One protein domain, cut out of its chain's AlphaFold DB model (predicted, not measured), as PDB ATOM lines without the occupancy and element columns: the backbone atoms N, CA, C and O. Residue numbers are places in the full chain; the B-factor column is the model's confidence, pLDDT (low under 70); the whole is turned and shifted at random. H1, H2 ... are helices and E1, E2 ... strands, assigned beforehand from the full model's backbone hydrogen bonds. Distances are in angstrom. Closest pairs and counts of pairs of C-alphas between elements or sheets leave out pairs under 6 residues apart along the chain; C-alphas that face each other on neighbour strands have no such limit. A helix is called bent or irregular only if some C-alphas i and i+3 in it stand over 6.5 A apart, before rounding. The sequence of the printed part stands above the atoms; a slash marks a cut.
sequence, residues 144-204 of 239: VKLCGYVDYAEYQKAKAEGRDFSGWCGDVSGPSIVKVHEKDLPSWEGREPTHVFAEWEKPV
ATOM      1  N   VAL A 144      77.667  17.404  16.123       97.19
ATOM      2  CA  VAL A 144      76.898  16.629  15.151       97.19
ATOM      3  C   VAL A 144      77.416  15.203  15.119       97.19
ATOM      4  O   VAL A 144      78.617  14.963  15.233       97.19
ATOM      5  N   LYS A 145      76.504  14.257  14.905       97.19
ATOM      6  CA  LYS A 145      76.847  12.879  14.582       97.19
ATOM      7  C   LYS A 145      76.871  12.699  13.067       97.19
ATOM      8  O   LYS A 145      75.830  12.776  12.411       97.19
ATOM      9  N   LEU A 146      78.063  12.497  12.518       96.69
ATOM     10  CA  LEU A 146      78.299  12.167  11.116       96.69
ATOM     11  C   LEU A 146      78.197  10.654  10.904       96.69
ATOM     12  O   LEU A 146      78.393   9.864  11.832       96.69
ATOM     13  N   CYS A 147      77.899  10.249   9.673       96.75
ATOM     14  CA  CYS A 147      77.954   8.853   9.272       96.75
ATOM     15  C   CYS A 147      78.294   8.679   7.791       96.75
ATOM     16  O   CYS A 147      78.027   9.544   6.955       96.75
ATOM     17  N   GLY A 148      78.872   7.527   7.469       97.00
ATOM     18  CA  GLY A 148      79.225   7.171   6.103       97.00
ATOM     19  C   GLY A 148      80.163   5.977   6.039       97.00
ATOM     20  O   GLY A 148      80.492   5.360   7.052       97.00
ATOM     21  N   TYR A 149      80.589   5.652   4.825       97.94
ATOM     22  CA  TYR A 149      81.546   4.593   4.554       97.94
ATOM     23  C   TYR A 149      82.979   5.111   4.599       97.94
ATOM     24  O   TYR A 149      83.330   6.071   3.910       97.94
ATOM     25  N   VAL A 150      83.806   4.422   5.374       97.88
ATOM     26  CA  VAL A 150      85.250   4.627   5.491       97.88
ATOM     27  C   VAL A 150      85.942   3.415   4.878       97.88
ATOM     28  O   VAL A 150      85.457   2.293   5.041       97.88
ATOM     29  N   ASP A 151      87.054   3.625   4.173       97.94
ATOM     30  CA  ASP A 151      87.922   2.527   3.734       97.94
ATOM     31  C   ASP A 151      88.319   1.650   4.936       97.94
ATOM     32  O   ASP A 151      88.579   2.159   6.028       97.94
ATOM     33  N   TYR A 152      88.323   0.329   4.769       97.69
ATOM     34  CA  TYR A 152      88.505  -0.583   5.899       97.69
ATOM     35  C   TYR A 152      89.880  -0.448   6.567       97.69
ATOM     36  O   TYR A 152      89.957  -0.480   7.798       97.69
ATOM     37  N   ALA A 153      90.945  -0.229   5.791       96.69
ATOM     38  CA  ALA A 153      92.285  -0.044   6.342       96.69
ATOM     39  C   ALA A 153      92.382   1.281   7.111       96.69
ATOM     40  O   ALA A 153      92.950   1.332   8.205       96.69
ATOM     41  N   GLU A 154      91.770   2.344   6.581       97.38
ATOM     42  CA  GLU A 154      91.675   3.626   7.281       97.38
ATOM     43  C   GLU A 154      90.849   3.519   8.568       97.38
ATOM     44  O   GLU A 154      91.262   4.036   9.606       97.38
ATOM     45  N   TYR A 155      89.720   2.810   8.534       97.62
ATOM     46  CA  TYR A 155      88.884   2.565   9.707       97.62
ATOM     47  C   TYR A 155      89.677   1.867  10.820       97.62
ATOM     48  O   TYR A 155      89.686   2.332  11.962       97.62
ATOM     49  N   GLN A 156      90.382   0.779  10.490       96.94
ATOM     50  CA  GLN A 156      91.206   0.044  11.453       96.94
ATOM     51  C   GLN A 156      92.306   0.931  12.041       96.94
ATOM     52  O   GLN A 156      92.483   0.971  13.261       96.94
ATOM     53  N   LYS A 157      93.019   1.675  11.187       97.50
ATOM     54  CA  LYS A 157      94.103   2.566  11.610       97.50
ATOM     55  C   LYS A 157      93.594   3.686  12.518       97.50
ATOM     56  O   LYS A 157      94.155   3.898  13.589       97.50
ATOM     57  N   ALA A 158      92.519   4.368  12.129       96.62
ATOM     58  CA  ALA A 158      91.939   5.460  12.903       96.62
ATOM     59  C   ALA A 158      91.436   4.989  14.277       96.62
ATOM     60  O   ALA A 158      91.697   5.651  15.281       96.62
ATOM     61  N   LYS A 159      90.794   3.813  14.348       95.62
ATOM     62  CA  LYS A 159      90.343   3.219  15.618       95.62
ATOM     63  C   LYS A 159      91.510   2.814  16.520       95.62
ATOM     64  O   LYS A 159      91.429   3.031  17.724       95.62
ATOM     65  N   ALA A 160      92.589   2.266  15.958       96.75
ATOM     66  CA  ALA A 160      93.789   1.916  16.719       96.75
ATOM     67  C   ALA A 160      94.527   3.153  17.265       96.75
ATOM     68  O   ALA A 160      95.072   3.111  18.365       96.75
ATOM     69  N   GLU A 161      94.530   4.250  16.505       96.94
ATOM     70  CA  GLU A 161      95.199   5.509  16.861       96.94
ATOM     71  C   GLU A 161      94.308   6.465  17.680       96.94
ATOM     72  O   GLU A 161      94.812   7.440  18.231       96.94
ATOM     73  N   GLY A 162      93.001   6.200  17.779       94.44
ATOM     74  CA  GLY A 162      92.049   7.057  18.493       94.44
ATOM     75  C   GLY A 162      91.845   8.428  17.839       94.44
ATOM     76  O   GLY A 162      91.664   9.418  18.547       94.44
ATOM     77  N   ARG A 163      91.906   8.499  16.504       94.12
ATOM     78  CA  ARG A 163      91.778   9.742  15.723       94.12
ATOM     79  C   ARG A 163      90.554   9.737  14.808       94.12
ATOM     80  O   ARG A 163      89.967   8.689  14.543       94.12
ATOM     81  N   ASP A 164      90.252  10.905  14.250       91.62
ATOM     82  CA  ASP A 164      89.258  11.069  13.187       91.62
ATOM     83  C   ASP A 164      89.663  10.350  11.889       91.62
ATOM     84  O   ASP A 164      90.850  10.139  11.597       91.62
ATOM     85  N   PHE A 165      88.657  10.021  11.076       93.81
ATOM     86  CA  PHE A 165      88.846   9.493   9.727       93.81
ATOM     87  C   PHE A 165      89.346  10.590   8.781       93.81
ATOM     88  O   PHE A 165      88.758  11.666   8.684       93.81
ATOM     89  N   SER A 166      90.410  10.293   8.040       91.19
ATOM     90  CA  SER A 166      90.998  11.199   7.043       91.19
ATOM     91  C   SER A 166      90.161  11.317   5.767       91.19
ATOM     92  O   SER A 166      90.267  12.309   5.048       91.19
ATOM     93  N   GLY A 167      89.306  10.330   5.493       90.81
ATOM     94  CA  GLY A 167      88.417  10.319   4.341       90.81
ATOM     95  C   GLY A 167      87.234   9.383   4.548       90.81
ATOM     96  O   GLY A 167      87.345   8.344   5.195       90.81
ATOM     97  N   TRP A 168      86.089   9.769   3.999       94.56
ATOM     98  CA  TRP A 168      84.854   8.993   4.033       94.56
ATOM     99  C   TRP A 168      83.948   9.411   2.872       94.56
ATOM    100  O   TRP A 168      84.149  10.454   2.247       94.56
ATOM    101  N   CYS A 169      82.952   8.589   2.566       93.25
ATOM    102  CA  CYS A 169      81.946   8.850   1.541       93.25
ATOM    103  C   CYS A 169      80.549   8.560   2.092       93.25
ATOM    104  O   CYS A 169      80.377   7.657   2.905       93.25
ATOM    105  N   GLY A 170      79.531   9.283   1.619       92.69
ATOM    106  CA  GLY A 170      78.145   8.980   1.994       92.69
ATOM    107  C   GLY A 170      77.728   7.572   1.556       92.69
ATOM    108  O   GLY A 170      77.120   6.836   2.326       92.69
ATOM    109  N   ASP A 171      78.090   7.178   0.332       94.19
ATOM    110  CA  ASP A 171      77.923   5.811  -0.162       94.19
ATOM    111  C   ASP A 171      79.076   5.418  -1.090       94.19
ATOM    112  O   ASP A 171      79.761   6.274  -1.656       94.19
ATOM    113  N   VAL A 172      79.274   4.112  -1.241       94.19
ATOM    114  CA  VAL A 172      80.253   3.497  -2.138       94.19
ATOM    115  C   VAL A 172      79.587   2.358  -2.911       94.19
ATOM    116  O   VAL A 172      78.747   1.619  -2.387       94.19
ATOM    117  N   SER A 173      79.937   2.214  -4.188       92.94
ATOM    118  CA  SER A 173      79.374   1.184  -5.064       92.94
ATOM    119  C   SER A 173      80.413   0.677  -6.060       92.94
ATOM    120  O   SER A 173      81.351   1.387  -6.415       92.94
ATOM    121  N   GLY A 174      80.272  -0.582  -6.476       94.44
ATOM    122  CA  GLY A 174      81.181  -1.234  -7.415       94.44
ATOM    123  C   GLY A 174      81.194  -2.755  -7.239       94.44
ATOM    124  O   GLY A 174      80.879  -3.247  -6.155       94.44
ATOM    125  N   PRO A 175      81.569  -3.525  -8.276       93.81
ATOM    126  CA  PRO A 175      81.507  -4.990  -8.245       93.81
ATOM    127  C   PRO A 175      82.418  -5.621  -7.174       93.81
ATOM    128  O   PRO A 175      82.111  -6.679  -6.627       93.81
ATOM    129  N   SER A 176      83.528  -4.966  -6.826       94.88
ATOM    130  CA  SER A 176      84.465  -5.419  -5.792       94.88
ATOM    131  C   SER A 176      84.134  -4.918  -4.383       94.88
ATOM    132  O   SER A 176      84.761  -5.370  -3.430       94.88
ATOM    133  N   ILE A 177      83.144  -4.036  -4.221       97.19
ATOM    134  CA  ILE A 177      82.888  -3.356  -2.948       97.19
ATOM    135  C   ILE A 177      82.147  -4.275  -1.974       97.19
ATOM    136  O   ILE A 177      81.086  -4.828  -2.271       97.19
ATOM    137  N   VAL A 178      82.709  -4.428  -0.781       97.31
ATOM    138  CA  VAL A 178      82.102  -5.097   0.376       97.31
ATOM    139  C   VAL A 178      81.836  -4.043   1.434       97.31
ATOM    140  O   VAL A 178      82.773  -3.376   1.884       97.31
ATOM    141  N   LYS A 179      80.568  -3.909   1.812       97.25
ATOM    142  CA  LYS A 179      80.089  -2.934   2.789       97.25
ATOM    143  C   LYS A 179      79.620  -3.677   4.023       97.25
ATOM    144  O   LYS A 179      78.806  -4.589   3.901       97.25
ATOM    145  N   VAL A 180      80.103  -3.266   5.185       97.75
ATOM    146  CA  VAL A 180      79.692  -3.829   6.476       97.75
ATOM    147  C   VAL A 180      79.427  -2.676   7.430       97.75
ATOM    148  O   VAL A 180      80.148  -1.684   7.398       97.75
ATOM    149  N   HIS A 181      78.388  -2.750   8.256       97.56
ATOM    150  CA  HIS A 181      78.221  -1.762   9.322       97.56
ATOM    151  C   HIS A 181      79.160  -2.083  10.482       97.56
ATOM    152  O   HIS A 181      79.349  -3.248  10.812       97.56
ATOM    153  N   GLU A 182      79.699  -1.056  11.141       96.88
ATOM    154  CA  GLU A 182      80.608  -1.217  12.285       96.88
ATOM    155  C   GLU A 182      80.053  -2.188  13.344       96.88
ATOM    156  O   GLU A 182      80.769  -3.069  13.813       96.88
ATOM    157  N   LYS A 183      78.751  -2.101  13.641       96.19
ATOM    158  CA  LYS A 183      78.055  -2.988  14.590       96.19
ATOM    159  C   LYS A 183      78.058  -4.475  14.200       96.19
ATOM    160  O   LYS A 183      77.966  -5.323  15.079       96.19
ATOM    161  N   ASP A 184      78.147  -4.778  12.906       97.19
ATOM    162  CA  ASP A 184      78.058  -6.139  12.365       97.19
ATOM    163  C   ASP A 184      79.456  -6.736  12.124       97.19
ATOM    164  O   ASP A 184      79.589  -7.940  11.902       97.19
ATOM    165  N   LEU A 185      80.507  -5.907  12.203       95.31
ATOM    166  CA  LEU A 185      81.899  -6.290  11.976       95.31
ATOM    167  C   LEU A 185      82.374  -7.451  12.876       95.31
ATOM    168  O   LEU A 185      83.031  -8.346  12.348       95.31
ATOM    169  N   PRO A 186      82.038  -7.514  14.187       95.12
ATOM    170  CA  PRO A 186      82.478  -8.615  15.052       95.12
ATOM    171  C   PRO A 186      81.908  -9.988  14.666       95.12
ATOM    172  O   PRO A 186      82.488 -11.010  15.019       95.12
ATOM    173  N   SER A 187      80.772 -10.010  13.965       96.06
ATOM    174  CA  SER A 187      80.069 -11.221  13.524       96.06
ATOM    175  C   SER A 187      80.116 -11.415  12.006       96.06
ATOM    176  O   SER A 187      79.335 -12.188  11.455       96.06
ATOM    177  N   TRP A 188      80.977 -10.679  11.303       95.50
ATOM    178  CA  TRP A 188      81.053 -10.738   9.850       95.50
ATOM    179  C   TRP A 188      81.831 -11.974   9.381       95.50
ATOM    180  O   TRP A 188      83.043 -12.059   9.551       95.50
ATOM    181  N   GLU A 189      81.133 -12.914   8.743       94.50
ATOM    182  CA  GLU A 189      81.712 -14.157   8.197       94.50
ATOM    183  C   GLU A 189      81.992 -14.091   6.680       94.50
ATOM    184  O   GLU A 189      82.385 -15.078   6.059       94.50
ATOM    185  N   GLY A 190      81.752 -12.937   6.049       92.06
ATOM    186  CA  GLY A 190      81.944 -12.754   4.612       92.06
ATOM    187  C   GLY A 190      83.399 -12.501   4.207       92.06
ATOM    188  O   GLY A 190      84.324 -12.530   5.016       92.06
ATOM    189  N   ARG A 191      83.602 -12.183   2.920       93.88
ATOM    190  CA  ARG A 191      84.893 -11.668   2.425       93.88
ATOM    191  C   ARG A 191      85.320 -10.424   3.210       93.88
ATOM    192  O   ARG A 191      84.454  -9.676   3.664       93.88
ATOM    193  N   GLU A 192      86.627 -10.194   3.321       95.75
ATOM    194  CA  GLU A 192      87.176  -9.033   4.028       95.75
ATOM    195  C   GLU A 192      86.484  -7.730   3.579       95.75
ATOM    196  O   GLU A 192      86.341  -7.501   2.369       95.75
ATOM    197  N   PRO A 193      85.993  -6.901   4.519       97.62
ATOM    198  CA  PRO A 193      85.336  -5.652   4.177       97.62
ATOM    199  C   PRO A 193      86.278  -4.734   3.402       97.62
ATOM    200  O   PRO A 193      87.422  -4.543   3.788       97.62
ATOM    201  N   THR A 194      85.783  -4.102   2.341       97.94
ATOM    202  CA  THR A 194      86.510  -2.968   1.741       97.94
ATOM    203  C   THR A 194      86.164  -1.664   2.438       97.94
ATOM    204  O   THR A 194      86.977  -0.753   2.469       97.94
ATOM    205  N   HIS A 195      84.940  -1.560   2.965       98.38
ATOM    206  CA  HIS A 195      84.430  -0.344   3.574       98.38
ATOM    207  C   HIS A 195      83.554  -0.671   4.776       98.38
ATOM    208  O   HIS A 195      82.745  -1.607   4.742       98.38
ATOM    209  N   VAL A 196      83.671   0.159   5.807       98.12
ATOM    210  CA  VAL A 196      82.856   0.081   7.017       98.12
ATOM    211  C   VAL A 196      81.961   1.304   7.099       98.12
ATOM    212  O   VAL A 196      82.438   2.430   6.997       98.12
ATOM    213  N   PHE A 197      80.661   1.082   7.279       98.00
ATOM    214  CA  PHE A 197      79.746   2.149   7.661       98.00
ATOM    215  C   PHE A 197      79.965   2.462   9.139       98.00
ATOM    216  O   PHE A 197      79.632   1.639   9.999       98.00
ATOM    217  N   ALA A 198      80.519   3.637   9.409       97.25
ATOM    218  CA  ALA A 198      80.827   4.122  10.743       97.25
ATOM    219  C   ALA A 198      79.984   5.358  11.073       97.25
ATOM    220  O   ALA A 198      79.492   6.063  10.186       97.25
ATOM    221  N   GLU A 199      79.843   5.623  12.367       96.56
ATOM    222  CA  GLU A 199      79.235   6.843  12.890       96.56
ATOM    223  C   GLU A 199      80.191   7.473  13.906       96.56
ATOM    224  O   GLU A 199      80.823   6.760  14.688       96.56
ATOM    225  N   TRP A 200      80.323   8.797  13.892       95.69
ATOM    226  CA  TRP A 200      81.236   9.516  14.783       95.69
ATOM    227  C   TRP A 200      80.723  10.923  15.084       95.69
ATOM    228  O   TRP A 200      79.962  11.498  14.306       95.69
ATOM    229  N   GLU A 201      81.119  11.469  16.229       95.81
ATOM    230  CA  GLU A 201      80.749  12.824  16.639       95.81
ATOM    231  C   GLU A 201      81.833  13.830  16.262       95.81
ATOM    232  O   GLU A 201      83.021  13.509  16.266       95.81
ATOM    233  N   LYS A 202      81.419  15.057  15.947       94.88
ATOM    234  CA  LYS A 202      82.327  16.168  15.663       94.88
ATOM    235  C   LYS A 202      81.712  17.498  16.110       94.88
ATOM    236  O   LYS A 202      80.496  17.665  15.972       94.88
ATOM    237  N   PRO A 203      82.498  18.466  16.613       96.75
ATOM    238  CA  PRO A 203      82.040  19.848  16.708       96.75
ATOM    239  C   PRO A 203      81.570  20.341  15.335       96.75
ATOM    240  O   PRO A 203      82.201  20.053  14.315       96.75
ATOM    241  N   VAL A 204      80.455  21.074  15.277       96.00
ATOM    242  CA  VAL A 204      79.878  21.465  13.975       96.00
ATOM    243  C   VAL A 204      80.791  22.404  13.187       96.00
ATOM    244  O   VAL A 204      80.822  22.326  11.962       96.00
TER     245      VAL A 204
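Overview. This is residues 144 to 204 of the 239 residues of an uncharacterized protein of Desulfurellales bacterium (UniProt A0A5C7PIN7). A narrow sheet, mainly a long ribbon of E1 and E3 with short E2 beside the start of E3, has H1 over one face and H2 on that same face but beside the strands. A long loop, residues 162 to 178, leads from H1 to E2. The printed part has 61 residues, with three named strands and two named helices in the order E1 H1 E2 H2 E3; the sheet is mixed, E1 E3 E2, and the class is mixed, helices and strands. The whole is compact, with a radius of gyration of the C-alphas of 11.5 A, and only just elongated, spanning 34 by 23 by 17 A.

Along the chain. Find C-alpha 195 at (84.430, -0.344, 3.574); from there E3, residues 195 to 203, runs 24.2 A to C-alpha 203 at (82.040, 19.848, 16.708). E1, residues 144 to 151, starts at (76.898, 16.629, 15.151), is 21.2 A long and bends by 55 degrees at residue 148. E2 is residues 179 to 181. H1, residues 152 to 161, is 14.2 A long. H2, residues 182 to 187, is irregular: C-alphas 183 and 186 are 7.2 A apart.

Arrangement. Look first at inner strand E3. It is antiparallel to E1 at 151 degrees, with N 146 and O 200 at 2.8 A. It is parallel to E2 at 48 degrees, with N 197 and O 180 at 2.8 A. E2, H2 and E3 form a strand-helix-strand unit, two parallel neighbour strands with a helix between, and its crossover is right-handed. H1 is on the sheet at a height of 9.7 A, over E1 and along the strands, at 13 degrees to E1 on the local plane; its closest C-alphas to E3 are those of Tyr 152 and His 195, 4.7 A. H2 is on the same face at a height of 5.1 A, over none of the strands; its closest C-alphas to E3 are those of Glu 182 and Ala 198, 5.6 A. H1 and H2 are apart. Each O i to N i+4 pair of H1 is within hydrogen-bond range; H2 has 0 of 2, but 2 of 3 O i to N i+3 pairs.

Size, cuts and confidence. The farthest C-alphas, those of Glu 189 and Val 204, are 36.1 A apart. The printed part has no cut, the link H1 to E2 is long, and no printed residue is under 70 in pLDDT.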